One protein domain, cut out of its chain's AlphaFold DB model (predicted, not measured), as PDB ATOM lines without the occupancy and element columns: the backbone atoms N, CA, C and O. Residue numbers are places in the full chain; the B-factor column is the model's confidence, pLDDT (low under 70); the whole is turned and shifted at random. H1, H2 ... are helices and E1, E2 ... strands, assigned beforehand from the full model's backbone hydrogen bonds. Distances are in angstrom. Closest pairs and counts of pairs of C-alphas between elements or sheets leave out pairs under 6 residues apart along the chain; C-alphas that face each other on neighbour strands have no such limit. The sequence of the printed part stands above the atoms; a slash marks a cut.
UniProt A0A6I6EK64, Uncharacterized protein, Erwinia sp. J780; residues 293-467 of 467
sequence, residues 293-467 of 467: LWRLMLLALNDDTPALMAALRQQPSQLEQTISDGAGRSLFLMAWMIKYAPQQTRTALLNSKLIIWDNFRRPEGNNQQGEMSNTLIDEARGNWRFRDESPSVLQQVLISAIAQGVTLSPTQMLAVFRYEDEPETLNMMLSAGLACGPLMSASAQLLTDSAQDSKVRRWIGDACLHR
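What this domain is: This is residues 293 to 467 of the 467 residues of an uncharacterized protein of Erwinia sp. J780 (UniProt A0A6I6EK64). The printed part winds in stacked turns, a short solenoid of helices in two rows: H1, H4, H7 and H9 follow one another along one row and H2, H5, H8, H10 and H12 along the other, with H11 beside H12 at the far end. Two short strand hairpins, E1 with E2 and E3 with E4, come just before H4 and H7. You have 175 residues before you, with twelve named helices and four named strands in the order H1 H2 H3 E1 E2 H4 H5 H6 E3 E4 H7 H8 H9 H10 H11 H12, and each of the two sheets is one antiparallel pair. The class is mostly helix, and the whole is compact, with a radius of gyration of the C-alphas of 17.0 A and spans of 49 by 34 by 27 A.

How they stand to each other: Start at the hairpin of E1, residues 322 to 324, and E2, residues 330 to 332: it is antiparallel at 150 degrees, and N 323 is 2.8 A from O 331, within hydrogen-bond range. Next comes H4, residues 333 to 340, which touches H3, residues 316 to 320, with the closest C-alphas, those of Leu 319 and Met 334, 4.8 A apart. H4 also touches H1, residues 293 to 301, the same way at a shallow tilt of 28 degrees, closest at the C-alphas of Leu 301 and Tyr 340, 7.3 A. H4 touches H7, residues 375 to 381, as well, the same way at a shallow tilt of 4 degrees, with the C-alphas of Ala 335 and Leu 376 closest at 5.4 A. Before H7 look for the hairpin of E3, residues 361 to 363, and E4, residues 372 to 374, antiparallel at 137 degrees, with N 373 and O 362 at 2.8 A. H6, residues 357 to 360, is close to H7 but not clearly touching, the C-alphas of Phe 360 and Thr 375 being 5.6 A apart. Now go back along the printed part to the helix that follows H1 after a tight link of 3 residues. H2, residues 305 to 314, forms a helical hairpin with H1 and touches H5, residues 343 to 350, at the C-alphas of Thr 305 and Thr 345, 5.2 A. H5 touches H8, residues 393 to 403, at Leu 350 and Ser 400, their C-alphas 5.8 A apart. H8 touches H7 at a steep tilt of 45 degrees, opposite ways, with the C-alphas of Ala 380 and Leu 394 at 4.7 A. H8 also touches H10, residues 424 to 431, the same way at a shallow tilt of 16 degrees, closest at the C-alphas of Ile 399 and Met 429, 5.8 A. H9, residues 410 to 415, touches H11, residues 436 to 443, at 71 degrees, only just about perpendicular, with the C-alphas of Pro 410 and Ala 442 at 4.8 A. H11 and H12, residues 451 to 465, form a helical hairpin, closest at the C-alphas of Cys 436 and Cys 464, 5.6 A. In H1, H4, H5 and H7 to H12 every O i to N i+4 pair is within hydrogen-bond range; H2 has 5 of 6, H3 has 0 of 1 but 2 of 2 O i to N i+3 pairs, and H6 is too short for an i+4 pair.

Where its parts are: Find C-alpha 293 at (9.197, -5.484, 49.936), where H1 begins its 12.7 A. H2 measures 14.5 A and H8 15.6 A from first to last C-alpha. H12 is the longest helix, 21.2 A, from C-alpha 451 at (-8.142, 27.016, 24.498) to C-alpha 465 at (-23.342, 25.703, 39.232).

The domain as a whole: The two C-alphas farthest apart, those of Gln 314 and Asp 449, are 51.9 A apart. The printed part has no cut and ends at the chain's last residue, 467. The link from H7 to H8, 11 residues, is long. The mean pLDDT of the printed part is 89.3, and residues 364 to 370, 448 and 466 to 467 are under 70.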
ATOM      1  N   LEU A 293       9.940  -6.303  50.905       95.62
ATOM      2  CA  LEU A 293       9.197  -5.484  49.936       95.62
ATOM      3  C   LEU A 293       9.121  -6.139  48.549       95.62
ATOM      4  O   LEU A 293       8.083  -6.079  47.895       95.62
ATOM      5  N   TRP A 294      10.183  -6.831  48.129       94.88
ATOM      6  CA  TRP A 294      10.239  -7.531  46.843       94.88
ATOM      7  C   TRP A 294       9.212  -8.664  46.755       94.88
ATOM      8  O   TRP A 294       8.629  -8.886  45.694       94.88
ATOM      9  N   ARG A 295       8.925  -9.338  47.879       96.31
ATOM     10  CA  ARG A 295       7.852 -10.339  47.955       96.31
ATOM     11  C   ARG A 295       6.483  -9.717  47.711       96.31
ATOM     12  O   ARG A 295       5.671 -10.298  47.003       96.31
ATOM     13  N   LEU A 296       6.225  -8.546  48.292       97.69
ATOM     14  CA  LEU A 296       4.948  -7.846  48.124       97.69
ATOM     15  C   LEU A 296       4.743  -7.425  46.668       97.69
ATOM     16  O   LEU A 296       3.646  -7.566  46.138       97.69
ATOM     17  N   MET A 297       5.808  -6.967  46.007       97.25
ATOM     18  CA  MET A 297       5.778  -6.643  44.580       97.25
ATOM     19  C   MET A 297       5.454  -7.875  43.733       97.25
ATOM     20  O   MET A 297       4.596  -7.796  42.862       97.25
ATOM     21  N   LEU A 298       6.078  -9.021  44.019       97.06
ATOM     22  CA  LEU A 298       5.788 -10.274  43.318       97.06
ATOM     23  C   LEU A 298       4.322 -10.704  43.491       97.06
ATOM     24  O   LEU A 298       3.661 -11.018  42.507       97.06
ATOM     25  N   LEU A 299       3.794 -10.660  44.722       97.31
ATOM     26  CA  LEU A 299       2.380 -10.962  44.984       97.31
ATOM     27  C   LEU A 299       1.448 -10.040  44.187       97.31
ATOM     28  O   LEU A 299       0.449 -10.504  43.647       97.31
ATOM     29  N   ALA A 300       1.792  -8.754  44.077       97.25
ATOM     30  CA  ALA A 300       1.019  -7.798  43.294       97.25
ATOM     31  C   ALA A 300       1.064  -8.085  41.785       97.25
ATOM     32  O   ALA A 300       0.027  -8.014  41.134       97.25
ATOM     33  N   LEU A 301       2.233  -8.418  41.218       95.44
ATOM     34  CA  LEU A 301       2.353  -8.741  39.786       95.44
ATOM     35  C   LEU A 301       1.588 -10.009  39.409       95.44
ATOM     36  O   LEU A 301       1.058 -10.084  38.303       95.44
ATOM     37  N   ASN A 302       1.497 -10.957  40.339       93.88
ATOM     38  CA  ASN A 302       0.810 -12.231  40.136       93.88
ATOM     39  C   ASN A 302      -0.680 -12.170  40.516       93.88
ATOM     40  O   ASN A 302      -1.342 -13.204  40.560       93.88
ATOM     41  N   ASP A 303      -1.192 -10.969  40.802       93.56
ATOM     42  CA  ASP A 303      -2.571 -10.692  41.212       93.56
ATOM     43  C   ASP A 303      -3.045 -11.500  42.439       93.56
ATOM     44  O   ASP A 303      -4.242 -11.704  42.657       93.56
ATOM     45  N   ASP A 304      -2.117 -11.910  43.315       96.06
ATOM     46  CA  ASP A 304      -2.421 -12.531  44.611       96.06
ATOM     47  C   ASP A 304      -2.803 -11.451  45.637       96.06
ATOM     48  O   ASP A 304      -2.150 -11.212  46.663       96.06
ATOM     49  N   THR A 305      -3.900 -10.754  45.321       96.94
ATOM     50  CA  THR A 305      -4.482  -9.698  46.154       96.94
ATOM     51  C   THR A 305      -4.725 -10.180  47.593       96.94
ATOM     52  O   THR A 305      -4.389  -9.440  48.522       96.94
ATOM     53  N   PRO A 306      -5.290 -11.383  47.852       97.38
ATOM     54  CA  PRO A 306      -5.562 -11.826  49.217       97.38
ATOM     55  C   PRO A 306      -4.301 -11.935  50.078       97.38
ATOM     56  O   PRO A 306      -4.291 -11.407  51.196       97.38
ATOM     57  N   ALA A 307      -3.237 -12.568  49.571       97.38
ATOM     58  CA  ALA A 307      -1.991 -12.717  50.319       97.38
ATOM     59  C   ALA A 307      -1.290 -11.368  50.525       97.38
ATOM     60  O   ALA A 307      -0.822 -11.078  51.630       97.38
ATOM     61  N   LEU A 308      -1.278 -10.515  49.494       97.88
ATOM     62  CA  LEU A 308      -0.718  -9.168  49.578       97.88
ATOM     63  C   LEU A 308      -1.421  -8.332  50.655       97.88
ATOM     64  O   LEU A 308      -0.771  -7.760  51.530       97.88
ATOM     65  N   MET A 309      -2.756  -8.292  50.629       97.81
ATOM     66  CA  MET A 309      -3.541  -7.519  51.590       97.81
ATOM     67  C   MET A 309      -3.415  -8.068  53.013       97.81
ATOM     68  O   MET A 309      -3.419  -7.293  53.968       97.81
ATOM     69  N   ALA A 310      -3.295  -9.388  53.181       97.31
ATOM     70  CA  ALA A 310      -3.037  -9.989  54.486       97.31
ATOM     71  C   ALA A 310      -1.686  -9.534  55.061       97.31
ATOM     72  O   ALA A 310      -1.632  -9.142  56.227       97.31
ATOM     73  N   ALA A 311      -0.626  -9.520  54.245       97.00
ATOM     74  CA  ALA A 311       0.695  -9.051  54.658       97.00
ATOM     75  C   ALA A 311       0.696  -7.548  54.997       97.00
ATOM     76  O   ALA A 311       1.157  -7.149  56.064       97.00
ATOM     77  N   LEU A 312       0.100  -6.712  54.142       97.50
ATOM     78  CA  LEU A 312       0.075  -5.260  54.342       97.50
ATOM     79  C   LEU A 312      -0.751  -4.823  55.554       97.50
ATOM     80  O   LEU A 312      -0.409  -3.836  56.195       97.50
ATOM     81  N   ARG A 313      -1.810  -5.554  55.921       96.81
ATOM     82  CA  ARG A 313      -2.562  -5.268  57.157       96.81
ATOM     83  C   ARG A 313      -1.729  -5.488  58.420       96.81
ATOM     84  O   ARG A 313      -1.996  -4.834  59.422       96.81
ATOM     85  N   GLN A 314      -0.746  -6.390  58.383       96.38
ATOM     86  CA  GLN A 314       0.158  -6.608  59.516       96.38
ATOM     87  C   GLN A 314       1.168  -5.468  59.654       96.38
ATOM     88  O   GLN A 314       1.502  -5.086  60.774       96.38
ATOM     89  N   GLN A 315       1.637  -4.904  58.536       96.12
ATOM     90  CA  GLN A 315       2.616  -3.818  58.543       96.12
ATOM     91  C   GLN A 315       2.326  -2.750  57.465       96.12
ATOM     92  O   GLN A 315       3.043  -2.667  56.465       96.12
ATOM     93  N   PRO A 316       1.322  -1.873  57.674       95.31
ATOM     94  CA  PRO A 316       0.908  -0.891  56.665       95.31
ATOM     95  C   PRO A 316       2.011   0.100  56.272       95.31
ATOM     96  O   PRO A 316       2.080   0.530  55.123       95.31
ATOM     97  N   SER A 317       2.935   0.399  57.194       95.06
ATOM     98  CA  SER A 317       4.070   1.302  56.957       95.06
ATOM     99  C   SER A 317       5.035   0.819  55.868       95.06
ATOM    100  O   SER A 317       5.846   1.601  55.382       95.06
ATOM    101  N   GLN A 318       4.949  -0.442  55.424       96.69
ATOM    102  CA  GLN A 318       5.699  -0.924  54.258       96.69
ATOM    103  C   GLN A 318       5.329  -0.182  52.968       96.69
ATOM    104  O   GLN A 318       6.184  -0.031  52.098       96.69
ATOM    105  N   LEU A 319       4.099   0.335  52.851       96.69
ATOM    106  CA  LEU A 319       3.654   1.134  51.702       96.69
ATOM    107  C   LEU A 319       4.468   2.425  51.515       96.69
ATOM    108  O   LEU A 319       4.605   2.916  50.393       96.69
ATOM    109  N   GLU A 320       5.027   2.943  52.606       95.56
ATOM    110  CA  GLU A 320       5.812   4.179  52.665       95.56
ATOM    111  C   GLU A 320       7.315   3.928  52.506       95.56
ATOM    112  O   GLU A 320       8.103   4.868  52.430       95.56
ATOM    113  N   GLN A 321       7.742   2.664  52.452       96.19
ATOM    114  CA  GLN A 321       9.150   2.345  52.279       96.19
ATOM    115  C   GLN A 321       9.581   2.578  50.834       96.19
ATOM    116  O   GLN A 321       8.885   2.230  49.876       96.19
ATOM    117  N   THR A 322      10.764   3.166  50.690       94.12
ATOM    118  CA  THR A 322      11.384   3.415  49.393       94.12
ATOM    119  C   THR A 322      12.057   2.149  48.883       94.12
ATOM    120  O   THR A 322      12.950   1.599  49.526       94.12
ATOM    121  N   ILE A 323      11.673   1.729  47.686       93.69
ATOM    122  CA  ILE A 323      12.370   0.727  46.888       93.69
ATOM    123  C   ILE A 323      13.315   1.421  45.904       93.69
ATOM    124  O   ILE A 323      13.014   2.503  45.399       93.69
ATOM    125  N   SER A 324      14.459   0.800  45.614       90.88
ATOM    126  CA  SER A 324      15.402   1.274  44.598       90.88
ATOM    127  C   SER A 324      15.724   0.163  43.618       90.88
ATOM    128  O   SER A 324      15.863  -0.994  44.008       90.88
ATOM    129  N   ASP A 325      15.880   0.529  42.350       85.81
ATOM    130  CA  ASP A 325      16.300  -0.403  41.311       85.81
ATOM    131  C   ASP A 325      17.803  -0.697  41.326       85.81
ATOM    132  O   ASP A 325      18.251  -1.502  40.521       85.81
ATOM    133  N   GLY A 326      18.583  -0.051  42.202       80.94
ATOM    134  CA  GLY A 326      20.042  -0.172  42.253       80.94
ATOM    135  C   GLY A 326      20.783   0.596  41.150       80.94
ATOM    136  O   GLY A 326      22.007   0.627  41.161       80.94
ATOM    137  N   ALA A 327      20.063   1.252  40.234       78.69
ATOM    138  CA  ALA A 327      20.600   2.069  39.143       78.69
ATOM    139  C   ALA A 327      20.286   3.571  39.323       78.69
ATOM    140  O   ALA A 327      20.421   4.362  38.389       78.69
ATOM    141  N   GLY A 328      19.870   3.969  40.530       82.00
ATOM    142  CA  GLY A 328      19.610   5.358  40.910       82.00
ATOM    143  C   GLY A 328      18.144   5.786  40.837       82.00
ATOM    144  O   GLY A 328      17.834   6.904  41.244       82.00
ATOM    145  N   ARG A 329      17.222   4.922  40.384       86.56
ATOM    146  CA  ARG A 329      15.782   5.196  40.495       86.56
ATOM    147  C   ARG A 329      15.264   4.685  41.831       86.56
ATOM    148  O   ARG A 329      15.693   3.644  42.341       86.56
ATOM    149  N   SER A 330      14.314   5.419  42.392       91.12
ATOM    150  CA  SER A 330      13.644   5.043  43.627       91.12
ATOM    151  C   SER A 330      12.187   5.483  43.624       91.12
ATOM    152  O   SER A 330      11.826   6.500  43.035       91.12
ATOM    153  N   LEU A 331      11.342   4.672  44.250       92.31
ATOM    154  CA  LEU A 331       9.901   4.877  44.354       92.31
ATOM    155  C   LEU A 331       9.449   4.402  45.729       92.31
ATOM    156  O   LEU A 331      10.053   3.500  46.298       92.31
ATOM    157  N   PHE A 332       8.371   4.962  46.261       95.38
ATOM    158  CA  PHE A 332       7.687   4.317  47.380       95.38
ATOM    159  C   PHE A 332       7.011   3.029  46.907       95.38
ATOM    160  O   PHE A 332       6.561   2.968  45.759       95.38
ATOM    161  N   LEU A 333       6.871   2.029  47.783       97.00
ATOM    162  CA  LEU A 333       6.147   0.803  47.442       97.00
ATOM    163  C   LEU A 333       4.730   1.120  46.942       97.00
ATOM    164  O   LEU A 333       4.317   0.579  45.922       97.00
ATOM    165  N   MET A 334       4.007   2.042  47.587       97.12
ATOM    166  CA  MET A 334       2.667   2.435  47.136       97.12
ATOM    167  C   MET A 334       2.669   3.088  45.746       97.12
ATOM    168  O   MET A 334       1.807   2.784  44.922       97.12
ATOM    169  N   ALA A 335       3.649   3.945  45.451       95.62
ATOM    170  CA  ALA A 335       3.797   4.544  44.122       95.62
ATOM    171  C   ALA A 335       4.066   3.469  43.058       95.62
ATOM    172  O   ALA A 335       3.484   3.487  41.974       95.62
ATOM    173  N   TRP A 336       4.898   2.483  43.395       96.38
ATOM    174  CA  TRP A 336       5.140   1.332  42.536       96.38
ATOM    175  C   TRP A 336       3.867   0.494  42.322       96.38
ATOM    176  O   TRP A 336       3.573   0.129  41.185       96.38
ATOM    177  N   MET A 337       3.058   0.267  43.364       96.94
ATOM    178  CA  MET A 337       1.772  -0.441  43.257       96.94
ATOM    179  C   MET A 337       0.801   0.297  42.329       96.94
ATOM    180  O   MET A 337       0.179  -0.318  41.469       96.94
ATOM    181  N   ILE A 338       0.721   1.627  42.428       96.00
ATOM    182  CA  ILE A 338      -0.063   2.448  41.493       96.00
ATOM    183  C   ILE A 338       0.442   2.275  40.065       96.00
ATOM    184  O   ILE A 338      -0.361   2.222  39.136       96.00
ATOM    185  N   LYS A 339       1.757   2.177  39.878       94.25
ATOM    186  CA  LYS A 339       2.366   2.109  38.554       94.25
ATOM    187  C   LYS A 339       2.190   0.756  37.867       94.25
ATOM    188  O   LYS A 339       1.918   0.739  36.668       94.25
ATOM    189  N   TYR A 340       2.323  -0.346  38.603       94.62
ATOM    190  CA  TYR A 340       2.483  -1.678  38.011       94.62
ATOM    191  C   TYR A 340       1.474  -2.732  38.468       94.62
ATOM    192  O   TYR A 340       1.334  -3.733  37.768       94.62
ATOM    193  N   ALA A 341       0.771  -2.545  39.590       95.31
ATOM    194  CA  ALA A 341      -0.192  -3.548  40.034       95.31
ATOM    195  C   ALA A 341      -1.394  -3.623  39.067       95.31
ATOM    196  O   ALA A 341      -1.815  -2.583  38.546       95.31
ATOM    197  N   PRO A 342      -1.974  -4.817  38.848       93.44
ATOM    198  CA  PRO A 342      -3.227  -4.977  38.117       93.44
ATOM    199  C   PRO A 342      -4.375  -4.186  38.754       93.44
ATOM    200  O   PRO A 342      -4.381  -3.945  39.966       93.44
ATOM    201  N   GLN A 343      -5.381  -3.825  37.954       93.38
ATOM    202  CA  GLN A 343      -6.519  -3.004  38.384       93.38
ATOM    203  C   GLN A 343      -7.215  -3.534  39.650       93.38
ATOM    204  O   GLN A 343      -7.535  -2.748  40.546       93.38
ATOM    205  N   GLN A 344      -7.421  -4.851  39.758       93.81
ATOM    206  CA  GLN A 344      -8.053  -5.478  40.922       93.81
ATOM    207  C   GLN A 344      -7.240  -5.245  42.201       93.81
ATOM    208  O   GLN A 344      -7.761  -4.699  43.180       93.81
ATOM    209  N   THR A 345      -5.954  -5.598  42.172       95.94
ATOM    210  CA  THR A 345      -5.022  -5.373  43.282       95.94
ATOM    211  C   THR A 345      -4.939  -3.883  43.649       95.94
ATOM    212  O   THR A 345      -5.044  -3.515  44.822       95.94
ATOM    213  N   ARG A 346      -4.816  -3.000  42.648       95.81
ATOM    214  CA  ARG A 346      -4.744  -1.541  42.830       95.81
ATOM    215  C   ARG A 346      -5.998  -1.000  43.522       95.81
ATOM    216  O   ARG A 346      -5.895  -0.264  44.501       95.81
ATOM    217  N   THR A 347      -7.178  -1.415  43.067       94.31
ATOM    218  CA  THR A 347      -8.472  -1.008  43.635       94.31
ATOM    219  C   THR A 347      -8.625  -1.496  45.075       94.31
ATOM    220  O   THR A 347      -9.058  -0.739  45.945       94.31
ATOM    221  N   ALA A 348      -8.229  -2.740  45.359       96.25
ATOM    222  CA  ALA A 348      -8.258  -3.284  46.714       96.25
ATOM    223  C   ALA A 348      -7.371  -2.476  47.674       96.25
ATOM    224  O   ALA A 348      -7.806  -2.158  48.782       96.25
ATOM    225  N   LEU A 349      -6.164  -2.094  47.240       96.88
ATOM    226  CA  LEU A 349      -5.254  -1.246  48.014       96.88
ATOM    227  C   LEU A 349      -5.834   0.147  48.253       96.88
ATOM    228  O   LEU A 349      -5.877   0.607  49.394       96.88
ATOM    229  N   LEU A 350      -6.329   0.799  47.203       96.25
ATOM    230  CA  LEU A 350      -6.902   2.142  47.277       96.25
ATOM    231  C   LEU A 350      -8.128   2.208  48.204       96.25
ATOM    232  O   LEU A 350      -8.319   3.202  48.901       96.25
ATOM    233  N   ASN A 351      -8.917   1.136  48.287       93.81
ATOM    234  CA  ASN A 351     -10.103   1.067  49.148       93.81
ATOM    235  C   ASN A 351      -9.814   0.536  50.562       93.81
ATOM    236  O   ASN A 351     -10.711   0.474  51.404       93.81
ATOM    237  N   SER A 352      -8.571   0.141  50.845       93.44
ATOM    238  CA  SER A 352      -8.214  -0.562  52.083       93.44
ATOM    239  C   SER A 352      -8.106   0.323  53.324       93.44
ATOM    240  O   SER A 352      -8.035  -0.211  54.431       93.44
ATOM    241  N   LYS A 353      -8.055   1.653  53.150       92.56
ATOM    242  CA  LYS A 353      -7.720   2.639  54.197       92.56
ATOM    243  C   LYS A 353      -6.352   2.419  54.863       92.56
ATOM    244  O   LYS A 353      -6.095   2.969  55.927       92.56
ATOM    245  N   LEU A 354      -5.468   1.625  54.250       94.69
ATOM    246  CA  LEU A 354      -4.096   1.416  54.733       94.69
ATOM    247  C   LEU A 354      -3.149   2.559  54.335       94.69
ATOM    248  O   LEU A 354      -2.040   2.640  54.853       94.69
ATOM    249  N   ILE A 355      -3.565   3.419  53.403       95.38
ATOM    250  CA  ILE A 355      -2.744   4.496  52.848       95.38
ATOM    251  C   ILE A 355      -2.868   5.736  53.737       95.38
ATOM    252  O   ILE A 355      -3.940   6.333  53.834       95.38
ATOM    253  N   ILE A 356      -1.754   6.168  54.329       94.25
ATOM    254  CA  ILE A 356      -1.656   7.461  55.013       94.25
ATOM    255  C   ILE A 356      -1.211   8.504  53.983       94.25
ATOM    256  O   ILE A 356      -0.023   8.730  53.765       94.25
ATOM    257  N   TRP A 357      -2.176   9.115  53.298       93.81
ATOM    258  CA  TRP A 357      -1.926  10.000  52.153       93.81
ATOM    259  C   TRP A 357      -0.997  11.183  52.451       93.81
ATOM    260  O   TRP A 357      -0.221  11.577  51.577       93.81
ATOM    261  N   ASP A 358      -1.038  11.723  53.669       91.62
ATOM    262  CA  ASP A 358      -0.204  12.858  54.078       91.62
ATOM    263  C   ASP A 358       1.299  12.546  54.042       91.62
ATOM    264  O   ASP A 358       2.099  13.435  53.746       91.62
ATOM    265  N   ASN A 359       1.687  11.278  54.220       93.12
ATOM    266  CA  ASN A 359       3.089  10.847  54.183       93.12
ATOM    267  C   ASN A 359       3.692  10.893  52.767       93.12
ATOM    268  O   ASN A 359       4.906  10.793  52.595       93.12
ATOM    269  N   PHE A 360       2.860  11.096  51.740       92.75
ATOM    270  CA  PHE A 360       3.272  11.177  50.337       92.75
ATOM    271  C   PHE A 360       3.302  12.605  49.788       92.75
ATOM    272  O   PHE A 360       3.514  12.792  48.583       92.75
ATOM    273  N   ARG A 361       3.090  13.614  50.640       90.38
ATOM    274  CA  ARG A 361       3.134  15.022  50.239       90.38
ATOM    275  C   ARG A 361       4.578  15.492  50.074       90.38
ATOM    276  O   ARG A 361       5.413  15.276  50.951       90.38
ATOM    277  N   ARG A 362       4.878  16.171  48.965       85.50
ATOM    278  CA  ARG A 362       6.183  16.793  48.704       85.50
ATOM    279  C   ARG A 362       6.023  18.215  48.161       85.50
ATOM    280  O   ARG A 362       4.987  18.507  47.572       85.50
ATOM    281  N   PRO A 363       7.029  19.087  48.339       81.44
ATOM    282  CA  PRO A 363       7.022  20.412  47.732       81.44
ATOM    283  C   PRO A 363       6.967  20.315  46.204       81.44
ATOM    284  O   PRO A 363       7.671  19.497  45.605       81.44
ATOM    285  N   GLU A 364       6.148  21.151  45.578       68.62
ATOM    286  CA  GLU A 364       5.984  21.168  44.128       68.62
ATOM    287  C   GLU A 364       7.114  21.962  43.439       68.62
ATOM    288  O   GLU A 364       7.232  23.176  43.589       68.62
ATOM    289  N   GLY A 365       7.960  21.272  42.661       62.16
ATOM    290  CA  GLY A 365       9.042  21.877  41.871       62.16
ATOM    291  C   GLY A 365      10.233  22.439  42.674       62.16
ATOM    292  O   GLY A 365      10.282  22.390  43.898       62.16
ATOM    293  N   ASN A 366      11.230  22.983  41.959       52.91
ATOM    294  CA  ASN A 366      12.408  23.638  42.563       52.91
ATOM    295  C   ASN A 366      12.129  25.080  43.030       52.91
ATOM    296  O   ASN A 366      12.964  25.670  43.716       52.91
ATOM    297  N   ASN A 367      10.985  25.659  42.651       47.38
ATOM    298  CA  ASN A 367      10.652  27.045  42.956       47.38
ATOM    299  C   ASN A 367       9.681  27.130  44.139       47.38
ATOM    300  O   ASN A 367       8.514  26.764  44.072       47.38
ATOM    301  N   GLN A 368      10.241  27.653  45.221       48.50
ATOM    302  CA  GLN A 368       9.701  27.953  46.541       48.50
ATOM    303  C   GLN A 368       8.364  28.728  46.548       48.50
ATOM    304  O   GLN A 368       8.348  29.939  46.753       48.50
ATOM    305  N   GLN A 369       7.231  28.035  46.420       55.16
ATOM    306  CA  GLN A 369       5.931  28.566  46.875       55.16
ATOM    307  C   GLN A 369       5.318  27.776  48.038       55.16
ATOM    308  O   GLN A 369       4.275  28.157  48.555       55.16
ATOM    309  N   GLY A 370       5.982  26.716  48.514       64.12
ATOM    310  CA  GLY A 370       5.522  25.949  49.678       64.12
ATOM    311  C   GLY A 370       4.245  25.136  49.435       64.12
ATOM    312  O   GLY A 370       3.736  24.527  50.375       64.12
ATOM    313  N   GLU A 371       3.732  25.097  48.202       74.62
ATOM    314  CA  GLU A 371       2.629  24.215  47.838       74.62
ATOM    315  C   GLU A 371       3.096  22.756  47.853       74.62
ATOM    316  O   GLU A 371       4.191  22.415  47.396       74.62
ATOM    317  N   MET A 372       2.263  21.900  48.442       83.12
ATOM    318  CA  MET A 372       2.559  20.489  48.655       83.12
ATOM    319  C   MET A 372       1.676  19.646  47.738       83.12
ATOM    320  O   MET A 372       0.456  19.628  47.930       83.12
ATOM    321  N   SER A 373       2.288  18.916  46.807       86.56
ATOM    322  CA  SER A 373       1.618  17.966  45.918       86.56
ATOM    323  C   SER A 373       1.689  16.549  46.486       86.56
ATOM    324  O   SER A 373       2.627  16.193  47.208       86.56
ATOM    325  N   ASN A 374       0.688  15.715  46.198       91.94
ATOM    326  CA  ASN A 374       0.745  14.300  46.551       91.94
ATOM    327  C   ASN A 374       1.454  13.494  45.455       91.94
ATOM    328  O   ASN A 374       0.958  13.391  44.333       91.94
ATOM    329  N   THR A 375       2.578  12.869  45.801       90.38
ATOM    330  CA  THR A 375       3.390  12.104  44.841       90.38
ATOM    331  C   THR A 375       2.669  10.901  44.240       90.38
ATOM    332  O   THR A 375       2.946  10.547  43.100       90.38
ATOM    333  N   LEU A 376       1.712  10.290  44.949       94.44
ATOM    334  CA  LEU A 376       0.941   9.164  44.416       94.44
ATOM    335  C   LEU A 376       0.035   9.592  43.255       94.44
ATOM    336  O   LEU A 376      -0.108   8.856  42.282       94.44
ATOM    337  N   ILE A 377      -0.542  10.794  43.340       92.62
ATOM    338  CA  ILE A 377      -1.374  11.377  42.277       92.62
ATOM    339  C   ILE A 377      -0.500  11.754  41.075       92.62
ATOM    340  O   ILE A 377      -0.868  11.480  39.932       92.62
ATOM    341  N   ASP A 378       0.679  12.326  41.329       88.75
ATOM    342  CA  ASP A 378       1.625  12.694  40.271       88.75
ATOM    343  C   ASP A 378       2.137  11.462  39.503       88.75
ATOM    344  O   ASP A 378       2.207  11.492  38.272       88.75
ATOM    345  N   GLU A 379       2.420  10.360  40.206       90.81
ATOM    346  CA  GLU A 379       2.790   9.074  39.596       90.81
ATOM    347  C   GLU A 379       1.628   8.452  38.809       90.81
ATOM    348  O   GLU A 379       1.829   7.961  37.697       90.81
ATOM    349  N   ALA A 380       0.401   8.517  39.337       92.88
ATOM    350  CA  ALA A 380      -0.790   8.014  38.652       92.88
ATOM    351  C   ALA A 380      -1.046   8.741  37.324       92.88
ATOM    352  O   ALA A 380      -1.378   8.107  36.323       92.88
ATOM    353  N   ARG A 381      -0.831  10.063  37.289       88.88
ATOM    354  CA  ARG A 381      -0.979  10.889  36.080       88.88
ATOM    355  C   ARG A 381      -0.004  10.487  34.970       88.88
ATOM    356  O   ARG A 381      -0.338  10.592  33.797       88.88
ATOM    357  N   GLY A 382       1.201  10.043  35.328       83.50
ATOM    358  CA  GLY A 382       2.227   9.599  34.380       83.50
ATOM    359  C   GLY A 382       2.094   8.140  33.929       83.50
ATOM    360  O   GLY A 382       2.989   7.637  33.240       83.50
ATOM    361  N   ASN A 383       1.036   7.430  34.335       89.00
ATOM    362  CA  ASN A 383       0.911   6.002  34.072       89.00
ATOM    363  C   ASN A 383       0.452   5.718  32.633       89.00
ATOM    364  O   ASN A 383      -0.736   5.667  32.330       89.00
ATOM    365  N   TRP A 384       1.419   5.474  31.750       83.31
ATOM    366  CA  TRP A 384       1.172   5.077  30.363       83.31
ATOM    367  C   TRP A 384       0.867   3.581  30.191       83.31
ATOM    368  O   TRP A 384       0.298   3.199  29.172       83.31
ATOM    369  N   ARG A 385       1.249   2.735  31.160       83.94
ATOM    370  CA  ARG A 385       1.162   1.267  31.054       83.94
ATOM    371  C   ARG A 385      -0.284   0.777  31.025       83.94
ATOM    372  O   ARG A 385      -0.582  -0.202  30.355       83.94
ATOM    373  N   PHE A 386      -1.165   1.484  31.726       88.00
ATOM    374  CA  PHE A 386      -2.582   1.156  31.873       88.00
ATOM    375  C   PHE A 386      -3.484   2.273  31.330       88.00
ATOM    376  O   PHE A 386      -4.547   2.552  31.878       88.00
ATOM    377  N   ARG A 387      -3.043   2.955  30.267       83.31
ATOM    378  CA  ARG A 387      -3.766   4.105  29.696       83.31
ATOM    379  C   ARG A 387      -5.159   3.757  29.158       83.31
ATOM    380  O   ARG A 387      -6.006   4.634  29.091       83.31
ATOM    381  N   ASP A 388      -5.361   2.496  28.779       86.50
ATOM    382  CA  ASP A 388      -6.605   1.998  28.188       86.50
ATOM    383  C   ASP A 388      -7.571   1.428  29.257       86.50
ATOM    384  O   ASP A 388      -8.656   0.959  28.920       86.50
ATOM    385  N   GLU A 389      -7.196   1.446  30.550       90.12
ATOM    386  CA  GLU A 389      -8.097   1.058  31.645       90.12
ATOM    387  C   GLU A 389      -9.235   2.077  31.813       90.12
ATOM    388  O   GLU A 389      -9.020   3.288  31.771       90.12
ATOM    389  N   SER A 390     -10.440   1.575  32.094       87.69
ATOM    390  CA  SER A 390     -11.591   2.380  32.507       87.69
ATOM    391  C   SER A 390     -12.154   1.825  33.827       87.69
ATOM    392  O   SER A 390     -12.510   0.642  33.882       87.69
ATOM    393  N   PRO A 391     -12.213   2.621  34.916       89.50
ATOM    394  CA  PRO A 391     -11.617   3.955  35.059       89.50
ATOM    395  C   PRO A 391     -10.084   3.917  34.953       89.50
ATOM    396  O   PRO A 391      -9.457   2.931  35.346       89.50
ATOM    397  N   SER A 392      -9.475   5.003  34.476       91.88
ATOM    398  CA  SER A 392      -8.019   5.124  34.348       91.88
ATOM    399  C   SER A 392      -7.326   5.087  35.712       91.88
ATOM    400  O   SER A 392      -7.931   5.351  36.755       91.88
ATOM    401  N   VAL A 393      -6.022   4.794  35.734       94.88
ATOM    402  CA  VAL A 393      -5.246   4.742  36.988       94.88
ATOM    403  C   VAL A 393      -5.323   6.060  37.762       94.88
ATOM    404  O   VAL A 393      -5.494   6.050  38.982       94.88
ATOM    405  N   LEU A 394      -5.249   7.196  37.064       93.69
ATOM    406  CA  LEU A 394      -5.404   8.514  37.677       93.69
ATOM    407  C   LEU A 394      -6.791   8.673  38.309       93.69
ATOM    408  O   LEU A 394      -6.888   9.109  39.454       93.69
ATOM    409  N   GLN A 395      -7.850   8.279  37.602       93.19
ATOM    410  CA  GLN A 395      -9.222   8.360  38.104       93.19
ATOM    411  C   GLN A 395      -9.415   7.481  39.349       93.19
ATOM    412  O   GLN A 395      -9.943   7.961  40.351       93.19
ATOM    413  N   GLN A 396      -8.909   6.239  39.341       95.06
ATOM    414  CA  GLN A 396      -8.938   5.337  40.502       95.06
ATOM    415  C   GLN A 396      -8.279   5.983  41.735       95.06
ATOM    416  O   GLN A 396      -8.851   5.991  42.828       95.06
ATOM    417  N   VAL A 397      -7.083   6.557  41.556       96.25
ATOM    418  CA  VAL A 397      -6.311   7.198  42.633       96.25
ATOM    419  C   VAL A 397      -7.008   8.462  43.143       96.25
ATOM    420  O   VAL A 397      -7.124   8.634  44.354       96.25
ATOM    421  N   LEU A 398      -7.516   9.316  42.250       94.94
ATOM    422  CA  LEU A 398      -8.226  10.545  42.617       94.94
ATOM    423  C   LEU A 398      -9.499  10.255  43.413       94.94
ATOM    424  O   LEU A 398      -9.698  10.856  44.466       94.94
ATOM    425  N   ILE A 399     -10.333   9.320  42.947       94.81
ATOM    426  CA  ILE A 399     -11.567   8.927  43.643       94.81
ATOM    427  C   ILE A 399     -11.242   8.467  45.065       94.81
ATOM    428  O   ILE A 399     -11.856   8.931  46.024       94.81
ATOM    429  N   SER A 400     -10.247   7.590  45.208       95.88
ATOM    430  CA  SER A 400      -9.838   7.058  46.508       95.88
ATOM    431  C   SER A 400      -9.261   8.130  47.436       95.88
ATOM    432  O   SER A 400      -9.609   8.157  48.618       95.88
ATOM    433  N   ALA A 401      -8.414   9.023  46.919       95.31
ATOM    434  CA  ALA A 401      -7.831  10.113  47.693       95.31
ATOM    435  C   ALA A 401      -8.916  11.079  48.198       95.31
ATOM    436  O   ALA A 401      -8.980  11.383  49.390       95.31
ATOM    437  N   ILE A 402      -9.820  11.513  47.315       94.62
ATOM    438  CA  ILE A 402     -10.894  12.462  47.644       94.62
ATOM    439  C   ILE A 402     -11.877  11.844  48.642       94.62
ATOM    440  O   ILE A 402     -12.195  12.474  49.649       94.62
ATOM    441  N   ALA A 403     -12.294  10.592  48.426       93.94
ATOM    442  CA  ALA A 403     -13.189   9.884  49.342       93.94
ATOM    443  C   ALA A 403     -12.584   9.695  50.748       93.94
ATOM    444  O   ALA A 403     -13.312   9.525  51.725       93.94
ATOM    445  N   GLN A 404     -11.252   9.734  50.859       94.12
ATOM    446  CA  GLN A 404     -10.515   9.674  52.124       94.12
ATOM    447  C   GLN A 404     -10.134  11.058  52.677       94.12
ATOM    448  O   GLN A 404      -9.421  11.138  53.673       94.12
ATOM    449  N   GLY A 405     -10.630  12.146  52.078       91.62
ATOM    450  CA  GLY A 405     -10.457  13.510  52.583       91.62
ATOM    451  C   GLY A 405      -9.126  14.172  52.222       91.62
ATOM    452  O   GLY A 405      -8.747  15.154  52.859       91.62
ATOM    453  N   VAL A 406      -8.404  13.668  51.216       91.69
ATOM    454  CA  VAL A 406      -7.152  14.284  50.755       91.69
ATOM    455  C   VAL A 406      -7.428  15.651  50.136       91.69
ATOM    456  O   VAL A 406      -8.257  15.793  49.236       91.69
ATOM    457  N   THR A 407      -6.689  16.664  50.588       86.50
ATOM    458  CA  THR A 407      -6.745  18.011  50.015       86.50
ATOM    459  C   THR A 407      -5.748  18.146  48.865       86.50
ATOM    460  O   THR A 407      -4.552  17.903  49.026       86.50
ATOM    461  N   LEU A 408      -6.246  18.527  47.687       88.69
ATOM    462  CA  LEU A 408      -5.428  18.784  46.499       88.69
ATOM    463  C   LEU A 408      -5.026  20.261  46.455       88.69
ATOM    464  O   LEU A 408      -5.868  21.128  46.704       88.69
ATOM    465  N   SER A 409      -3.770  20.554  46.109       87.94
ATOM    466  CA  SER A 409      -3.360  21.931  45.807       87.94
ATOM    467  C   SER A 409      -4.068  22.434  44.540       87.94
ATOM    468  O   SER A 409      -4.434  21.619  43.683       87.94
ATOM    469  N   PRO A 410      -4.264  23.758  44.380       86.75
ATOM    470  CA  PRO A 410      -4.851  24.324  43.165       86.75
ATOM    471  C   PRO A 410      -4.117  23.872  41.896       86.75
ATOM    472  O   PRO A 410      -4.744  23.447  40.927       86.75
ATOM    473  N   THR A 411      -2.788  23.875  41.931       85.38
ATOM    474  CA  THR A 411      -1.906  23.410  40.852       85.38
ATOM    475  C   THR A 411      -2.132  21.945  40.496       85.38
ATOM    476  O   THR A 411      -2.393  21.632  39.332       85.38
ATOM    477  N   GLN A 412      -2.091  21.042  41.482       87.62
ATOM    478  CA  GLN A 412      -2.264  19.610  41.260       87.62
ATOM    479  C   GLN A 412      -3.678  19.301  40.760       87.62
ATOM    480  O   GLN A 412      -3.836  18.494  39.846       87.62
ATOM    481  N   MET A 413      -4.692  19.991  41.293       88.50
ATOM    482  CA  MET A 413      -6.087  19.865  40.874       88.50
ATOM    483  C   MET A 413      -6.284  20.256  39.405       88.50
ATOM    484  O   MET A 413      -6.920  19.522  38.655       88.50
ATOM    485  N   LEU A 414      -5.706  21.375  38.966       86.81
ATOM    486  CA  LEU A 414      -5.799  21.822  37.573       86.81
ATOM    487  C   LEU A 414      -4.955  20.969  36.624       86.81
ATOM    488  O   LEU A 414      -5.333  20.754  35.471       86.81
ATOM    489  N   ALA A 415      -3.820  20.457  37.097       86.19
ATOM    490  CA  ALA A 415      -2.928  19.650  36.280       86.19
ATOM    491  C   ALA A 415      -3.529  18.288  35.887       86.19
ATOM    492  O   ALA A 415      -3.041  17.684  34.931       86.19
ATOM    493  N   VAL A 416      -4.585  17.830  36.572       86.94
ATOM    494  CA  VAL A 416      -5.398  16.670  36.163       86.94
ATOM    495  C   VAL A 416      -6.042  16.904  34.793       86.94
ATOM    496  O   VAL A 416      -6.049  16.005  33.964       86.94
ATOM    497  N   PHE A 417      -6.518  18.120  34.514       87.25
ATOM    498  CA  PHE A 417      -7.324  18.415  33.322       87.25
ATOM    499  C   PHE A 417      -6.515  18.895  32.109       87.25
ATOM    500  O   PHE A 417      -7.082  19.181  31.052       87.25
ATOM    501  N   ARG A 418      -5.188  19.011  32.233       77.75
ATOM    502  CA  ARG A 418      -4.336  19.626  31.198       77.75
ATOM    503  C   ARG A 418      -4.399  18.902  29.848       77.75
ATOM    504  O   ARG A 418      -4.252  19.552  28.821       77.75
ATOM    505  N   TYR A 419      -4.617  17.590  29.858       78.12
ATOM    506  CA  TYR A 419      -4.654  16.752  28.654       78.12
ATOM    507  C   TYR A 419      -5.974  15.990  28.506       78.12
ATOM    508  O   TYR A 419      -6.044  15.042  27.734       78.12
ATOM    509  N   GLU A 420      -6.999  16.381  29.262       83.44
ATOM    510  CA  GLU A 420      -8.312  15.742  29.209       83.44
ATOM    511  C   GLU A 420      -9.153  16.334  28.077       83.44
ATOM    512  O   GLU A 420      -9.241  17.558  27.906       83.44
ATOM    513  N   ASP A 421      -9.818  15.456  27.330       84.44
ATOM    514  CA  ASP A 421     -10.716  15.850  26.249       84.44
ATOM    515  C   ASP A 421     -12.179  15.957  26.689       84.44
ATOM    516  O   ASP A 421     -12.946  16.700  26.068       84.44
ATOM    517  N   GLU A 422     -12.544  15.323  27.800       87.62
ATOM    518  CA  GLU A 422     -13.911  15.262  28.317       87.62
ATOM    519  C   GLU A 422     -13.967  15.513  29.839       87.62
ATOM    520  O   GLU A 422     -12.980  15.304  30.546       87.62
ATOM    521  N   PRO A 423     -15.118  15.952  30.390       90.00
ATOM    522  CA  PRO A 423     -15.267  16.246  31.820       90.00
ATOM    523  C   PRO A 423     -15.453  14.990  32.693       90.00
ATOM    524  O   PRO A 423     -15.882  15.097  33.843       90.00
ATOM    525  N   GLU A 424     -15.174  13.790  32.180       90.94
ATOM    526  CA  GLU A 424     -15.441  12.526  32.877       90.94
ATOM    527  C   GLU A 424     -14.678  12.439  34.209       90.94
ATOM    528  O   GLU A 424     -15.276  12.202  35.264       90.94
ATOM    529  N   THR A 425     -13.376  12.745  34.188       91.25
ATOM    530  CA  THR A 425     -12.530  12.790  35.390       91.25
ATOM    531  C   THR A 425     -13.066  13.793  36.418       91.25
ATOM    532  O   THR A 425     -13.136  13.478  37.606       91.25
ATOM    533  N   LEU A 426     -13.539  14.964  35.974       92.50
ATOM    534  CA  LEU A 426     -14.156  15.965  36.852       92.50
ATOM    535  C   LEU A 426     -15.428  15.418  37.519       92.50
ATOM    536  O   LEU A 426     -15.590  15.530  38.736       92.50
ATOM    537  N   ASN A 427     -16.313  14.790  36.745       92.06
ATOM    538  CA  ASN A 427     -17.555  14.214  37.256       92.06
ATOM    539  C   ASN A 427     -17.293  13.123  38.302       92.06
ATOM    540  O   ASN A 427     -18.000  13.052  39.313       92.06
ATOM    541  N   MET A 428     -16.257  12.305  38.099       92.12
ATOM    542  CA  MET A 428     -15.819  11.308  39.075       92.12
ATOM    543  C   MET A 428     -15.266  11.942  40.351       92.12
ATOM    544  O   MET A 428     -15.664  11.539  41.442       92.12
ATOM    545  N   MET A 429     -14.426  12.975  40.244       92.81
ATOM    546  CA  MET A 429     -13.900  13.696  41.410       92.81
ATOM    547  C   MET A 429     -15.022  14.336  42.244       92.81
ATOM    548  O   MET A 429     -15.042  14.203  43.467       92.81
ATOM    549  N   LEU A 430     -15.990  14.990  41.595       93.06
ATOM    550  CA  LEU A 430     -17.147  15.588  42.272       93.06
ATOM    551  C   LEU A 430     -18.032  14.526  42.931       93.06
ATOM    552  O   LEU A 430     -18.557  14.734  44.021       93.06
ATOM    553  N   SER A 431     -18.215  13.375  42.285       92.12
ATOM    554  CA  SER A 431     -18.994  12.261  42.846       92.12
ATOM    555  C   SER A 431     -18.274  11.567  44.004       92.12
ATOM    556  O   SER A 431     -18.932  11.062  44.907       92.12
ATOM    557  N   ALA A 432     -16.940  11.612  44.028       92.62
ATOM    558  CA  ALA A 432     -16.120  11.155  45.148       92.62
ATOM    559  C   ALA A 432     -16.132  12.115  46.356       92.62
ATOM    560  O   ALA A 432     -15.626  11.752  47.416       92.62
ATOM    561  N   GLY A 433     -16.716  13.313  46.220       92.88
ATOM    562  CA  GLY A 433     -16.867  14.285  47.309       92.88
ATOM    563  C   GLY A 433     -15.983  15.529  47.205       92.88
ATOM    564  O   GLY A 433     -15.844  16.252  48.190       92.88
ATOM    565  N   LEU A 434     -15.383  15.812  46.041       92.31
ATOM    566  CA  LEU A 434     -14.612  17.042  45.855       92.31
ATOM    567  C   LEU A 434     -15.522  18.272  45.984       92.31
ATOM    568  O   LEU A 434     -16.527  18.395  45.285       92.31
ATOM    569  N   ALA A 435     -15.138  19.213  46.845       91.25
ATOM    570  CA  ALA A 435     -15.880  20.452  47.032       91.25
ATOM    571  C   ALA A 435     -15.696  21.419  45.847       91.25
ATOM    572  O   ALA A 435     -14.578  21.685  45.403       91.25
ATOM    573  N   CYS A 436     -16.798  22.026  45.402       91.06
ATOM    574  CA  CYS A 436     -16.796  22.989  44.301       91.06
ATOM    575  C   CYS A 436     -16.094  24.316  44.624       91.06
ATOM    576  O   CYS A 436     -15.530  24.934  43.729       91.06
ATOM    577  N   GLY A 437     -16.078  24.757  45.887       90.12
ATOM    578  CA  GLY A 437     -15.447  26.025  46.284       90.12
ATOM    579  C   GLY A 437     -13.951  26.107  45.929       90.12
ATOM    580  O   GLY A 437     -13.564  26.997  45.167       90.12
ATOM    581  N   PRO A 438     -13.108  25.175  46.420       87.81
ATOM    582  CA  PRO A 438     -11.689  25.116  46.065       87.81
ATOM    583  C   PRO A 438     -11.445  24.981  44.558       87.81
ATOM    584  O   PRO A 438     -10.560  25.640  44.021       87.81
ATOM    585  N   LEU A 439     -12.263  24.182  43.867       88.62
ATOM    586  CA  LEU A 439     -12.148  23.957  42.427       88.62
ATOM    587  C   LEU A 439     -12.464  25.223  41.616       88.62
ATOM    588  O   LEU A 439     -11.710  25.589  40.715       88.62
ATOM    589  N   MET A 440     -13.532  25.942  41.975       89.44
ATOM    590  CA  MET A 440     -13.872  27.237  41.380       89.44
ATOM    591  C   MET A 440     -12.764  28.265  41.628       89.44
ATOM    592  O   MET A 440     -12.373  28.975  40.700       89.44
ATOM    593  N   SER A 441     -12.210  28.307  42.844       88.62
ATOM    594  CA  SER A 441     -11.094  29.195  43.187       88.62
ATOM    595  C   SER A 441      -9.827  28.880  42.388       88.62
ATOM    596  O   SER A 441      -9.209  29.804  41.862       88.62
ATOM    597  N   ALA A 442      -9.472  27.600  42.236       87.56
ATOM    598  CA  ALA A 442      -8.347  27.176  41.408       87.56
ATOM    599  C   ALA A 442      -8.579  27.549  39.935       87.56
ATOM    600  O   ALA A 442      -7.719  28.158  39.307       87.56
ATOM    601  N   SER A 443      -9.776  27.288  39.396       88.38
ATOM    602  CA  SER A 443     -10.111  27.587  37.994       88.38
ATOM    603  C   SER A 443      -9.996  29.071  37.622       88.38
ATOM    604  O   SER A 443      -9.798  29.399  36.454       88.38
ATOM    605  N   ALA A 444     -10.089  29.980  38.599       84.75
ATOM    606  CA  ALA A 444      -9.912  31.411  38.376       84.75
ATOM    607  C   ALA A 444      -8.459  31.794  38.029       84.75
ATOM    608  O   ALA A 444      -8.241  32.878  37.493       84.75
ATOM    609  N   GLN A 445      -7.489  30.919  38.317       81.12
ATOM    610  CA  GLN A 445      -6.068  31.111  38.006       81.12
ATOM    611  C   GLN A 445      -5.697  30.657  36.584       81.12
ATOM    612  O   GLN A 445      -4.589  30.930  36.128       81.12
ATOM    613  N   LEU A 446      -6.602  29.960  35.884       82.06
ATOM    614  CA  LEU A 446      -6.384  29.490  34.516       82.06
ATOM    615  C   LEU A 446      -6.354  30.652  33.513       82.06
ATOM    616  O   LEU A 446      -7.152  31.592  33.594       82.06
ATOM    617  N   LEU A 447      -5.455  30.556  32.534       73.44
ATOM    618  CA  LEU A 447      -5.224  31.591  31.532       73.44
ATOM    619  C   LEU A 447      -6.295  31.517  30.434       73.44
ATOM    620  O   LEU A 447      -6.435  30.516  29.740       73.44
ATOM    621  N   THR A 448      -7.078  32.582  30.252       65.81
ATOM    622  CA  THR A 448      -8.226  32.584  29.318       65.81
ATOM    623  C   THR A 448      -7.838  32.536  27.837       65.81
ATOM    624  O   THR A 448      -8.683  32.298  26.982       65.81
ATOM    625  N   ASP A 449      -6.576  32.778  27.517       74.81
ATOM    626  CA  ASP A 449      -5.988  32.722  26.178       74.81
ATOM    627  C   ASP A 449      -5.598  31.296  25.747       74.81
ATOM    628  O   ASP A 449      -5.465  31.031  24.551       74.81
ATOM    629  N   SER A 450      -5.508  30.345  26.683       83.69
ATOM    630  CA  SER A 450      -5.388  28.919  26.367       83.69
ATOM    631  C   SER A 450      -6.771  28.329  26.064       83.69
ATOM    632  O   SER A 450      -7.715  28.421  26.858       83.69
ATOM    633  N   ALA A 451      -6.906  27.695  24.894       85.69
ATOM    634  CA  ALA A 451      -8.142  27.016  24.498       85.69
ATOM    635  C   ALA A 451      -8.512  25.892  25.482       85.69
ATOM    636  O   ALA A 451      -9.690  25.716  25.801       85.69
ATOM    637  N   GLN A 452      -7.506  25.176  25.994       87.19
ATOM    638  CA  GLN A 452      -7.697  24.109  26.973       87.19
ATOM    639  C   GLN A 452      -8.134  24.670  28.328       87.19
ATOM    640  O   GLN A 452      -9.109  24.202  28.905       87.19
ATOM    641  N   ASP A 453      -7.483  25.722  28.807       87.94
ATOM    642  CA  ASP A 453      -7.810  26.376  30.076       87.94
ATOM    643  C   ASP A 453      -9.242  26.932  30.061       87.94
ATOM    644  O   ASP A 453     -10.011  26.737  31.003       87.94
ATOM    645  N   SER A 454      -9.641  27.551  28.946       87.50
ATOM    646  CA  SER A 454     -11.012  28.021  28.725       87.50
ATOM    647  C   SER A 454     -12.036  26.884  28.749       87.50
ATOM    648  O   SER A 454     -13.135  27.045  29.288       87.50
ATOM    649  N   LYS A 455     -11.689  25.729  28.167       90.50
ATOM    650  CA  LYS A 455     -12.524  24.522  28.155       90.50
ATOM    651  C   LYS A 455     -12.704  23.970  29.572       90.50
ATOM    652  O   LYS A 455     -13.839  23.793  30.006       90.50
ATOM    653  N   VAL A 456     -11.605  23.798  30.309       89.88
ATOM    654  CA  VAL A 456     -11.601  23.310  31.697       89.88
ATOM    655  C   VAL A 456     -12.391  24.241  32.615       89.88
ATOM    656  O   VAL A 456     -13.221  23.781  33.395       89.88
ATOM    657  N   ARG A 457     -12.207  25.560  32.489       89.44
ATOM    658  CA  ARG A 457     -12.959  26.544  33.280       89.44
ATOM    659  C   ARG A 457     -14.467  26.451  33.041       89.44
ATOM    660  O   ARG A 457     -15.235  26.572  33.993       89.44
ATOM    661  N   ARG A 458     -14.891  26.214  31.794       89.75
ATOM    662  CA  ARG A 458     -16.307  26.008  31.456       89.75
ATOM    663  C   ARG A 458     -16.851  24.735  32.098       89.75
ATOM    664  O   ARG A 458     -17.875  24.806  32.759       89.75
ATOM    665  N   TRP A 459     -16.138  23.614  31.978       91.88
ATOM    666  CA  TRP A 459     -16.538  22.353  32.611       91.88
ATOM    667  C   TRP A 459     -16.747  22.488  34.116       91.88
ATOM    668  O   TRP A 459     -17.760  22.036  34.640       91.88
ATOM    669  N   ILE A 460     -15.797  23.133  34.799       91.19
ATOM    670  CA  ILE A 460     -15.868  23.376  36.240       91.19
ATOM    671  C   ILE A 460     -17.075  24.257  36.573       91.19
ATOM    672  O   ILE A 460     -17.839  23.916  37.473       91.19
ATOM    673  N   GLY A 461     -17.263  25.357  35.838       90.38
ATOM    674  CA  GLY A 461     -18.400  26.258  36.026       90.38
ATOM    675  C   GLY A 461     -19.736  25.537  35.871       90.38
ATOM    676  O   GLY A 461     -20.552  25.572  36.787       90.38
ATOM    677  N   ASP A 462     -19.928  24.826  34.762       90.88
ATOM    678  CA  ASP A 462     -21.169  24.106  34.469       90.88
ATOM    679  C   ASP A 462     -21.445  23.026  35.530       90.88
ATOM    680  O   ASP A 462     -22.550  22.935  36.064       90.88
ATOM    681  N   ALA A 463     -20.435  22.235  35.905       90.62
ATOM    682  CA  ALA A 463     -20.608  21.154  36.873       90.62
ATOM    683  C   ALA A 463     -20.893  21.656  38.300       90.62
ATOM    684  O   ALA A 463     -21.661  21.028  39.030       90.62
ATOM    685  N   CYS A 464     -20.289  22.778  38.701       89.50
ATOM    686  CA  CYS A 464     -20.419  23.326  40.051       89.50
ATOM    687  C   CYS A 464     -21.570  24.316  40.236       89.50
ATOM    688  O   CYS A 464     -21.955  24.570  41.371       89.50
ATOM    689  N   LEU A 465     -22.130  24.877  39.161       83.25
ATOM    690  CA  LEU A 465     -23.342  25.703  39.232       83.25
ATOM    691  C   LEU A 465     -24.625  24.861  39.336       83.25
ATOM    692  O   LEU A 465     -25.673  25.386  39.710       83.25
ATOM    693  N   HIS A 466     -24.557  23.573  38.990       68.50
ATOM    694  CA  HIS A 466     -25.698  22.652  38.947       68.50
ATOM    695  C   HIS A 466     -25.742  21.630  40.102       68.50
ATOM    696  O   HIS A 466     -26.592  20.739  40.088       68.50
ATOM    697  N   ARG A 467     -24.857  21.753  41.097       65.12
ATOM    698  CA  ARG A 467     -24.830  20.967  42.343       65.12
ATOM    699  C   ARG A 467     -24.896  21.902  43.539       65.12
ATOM    700  O   ARG A 467     -25.498  21.484  44.551       65.12
TER     701      ARG A 467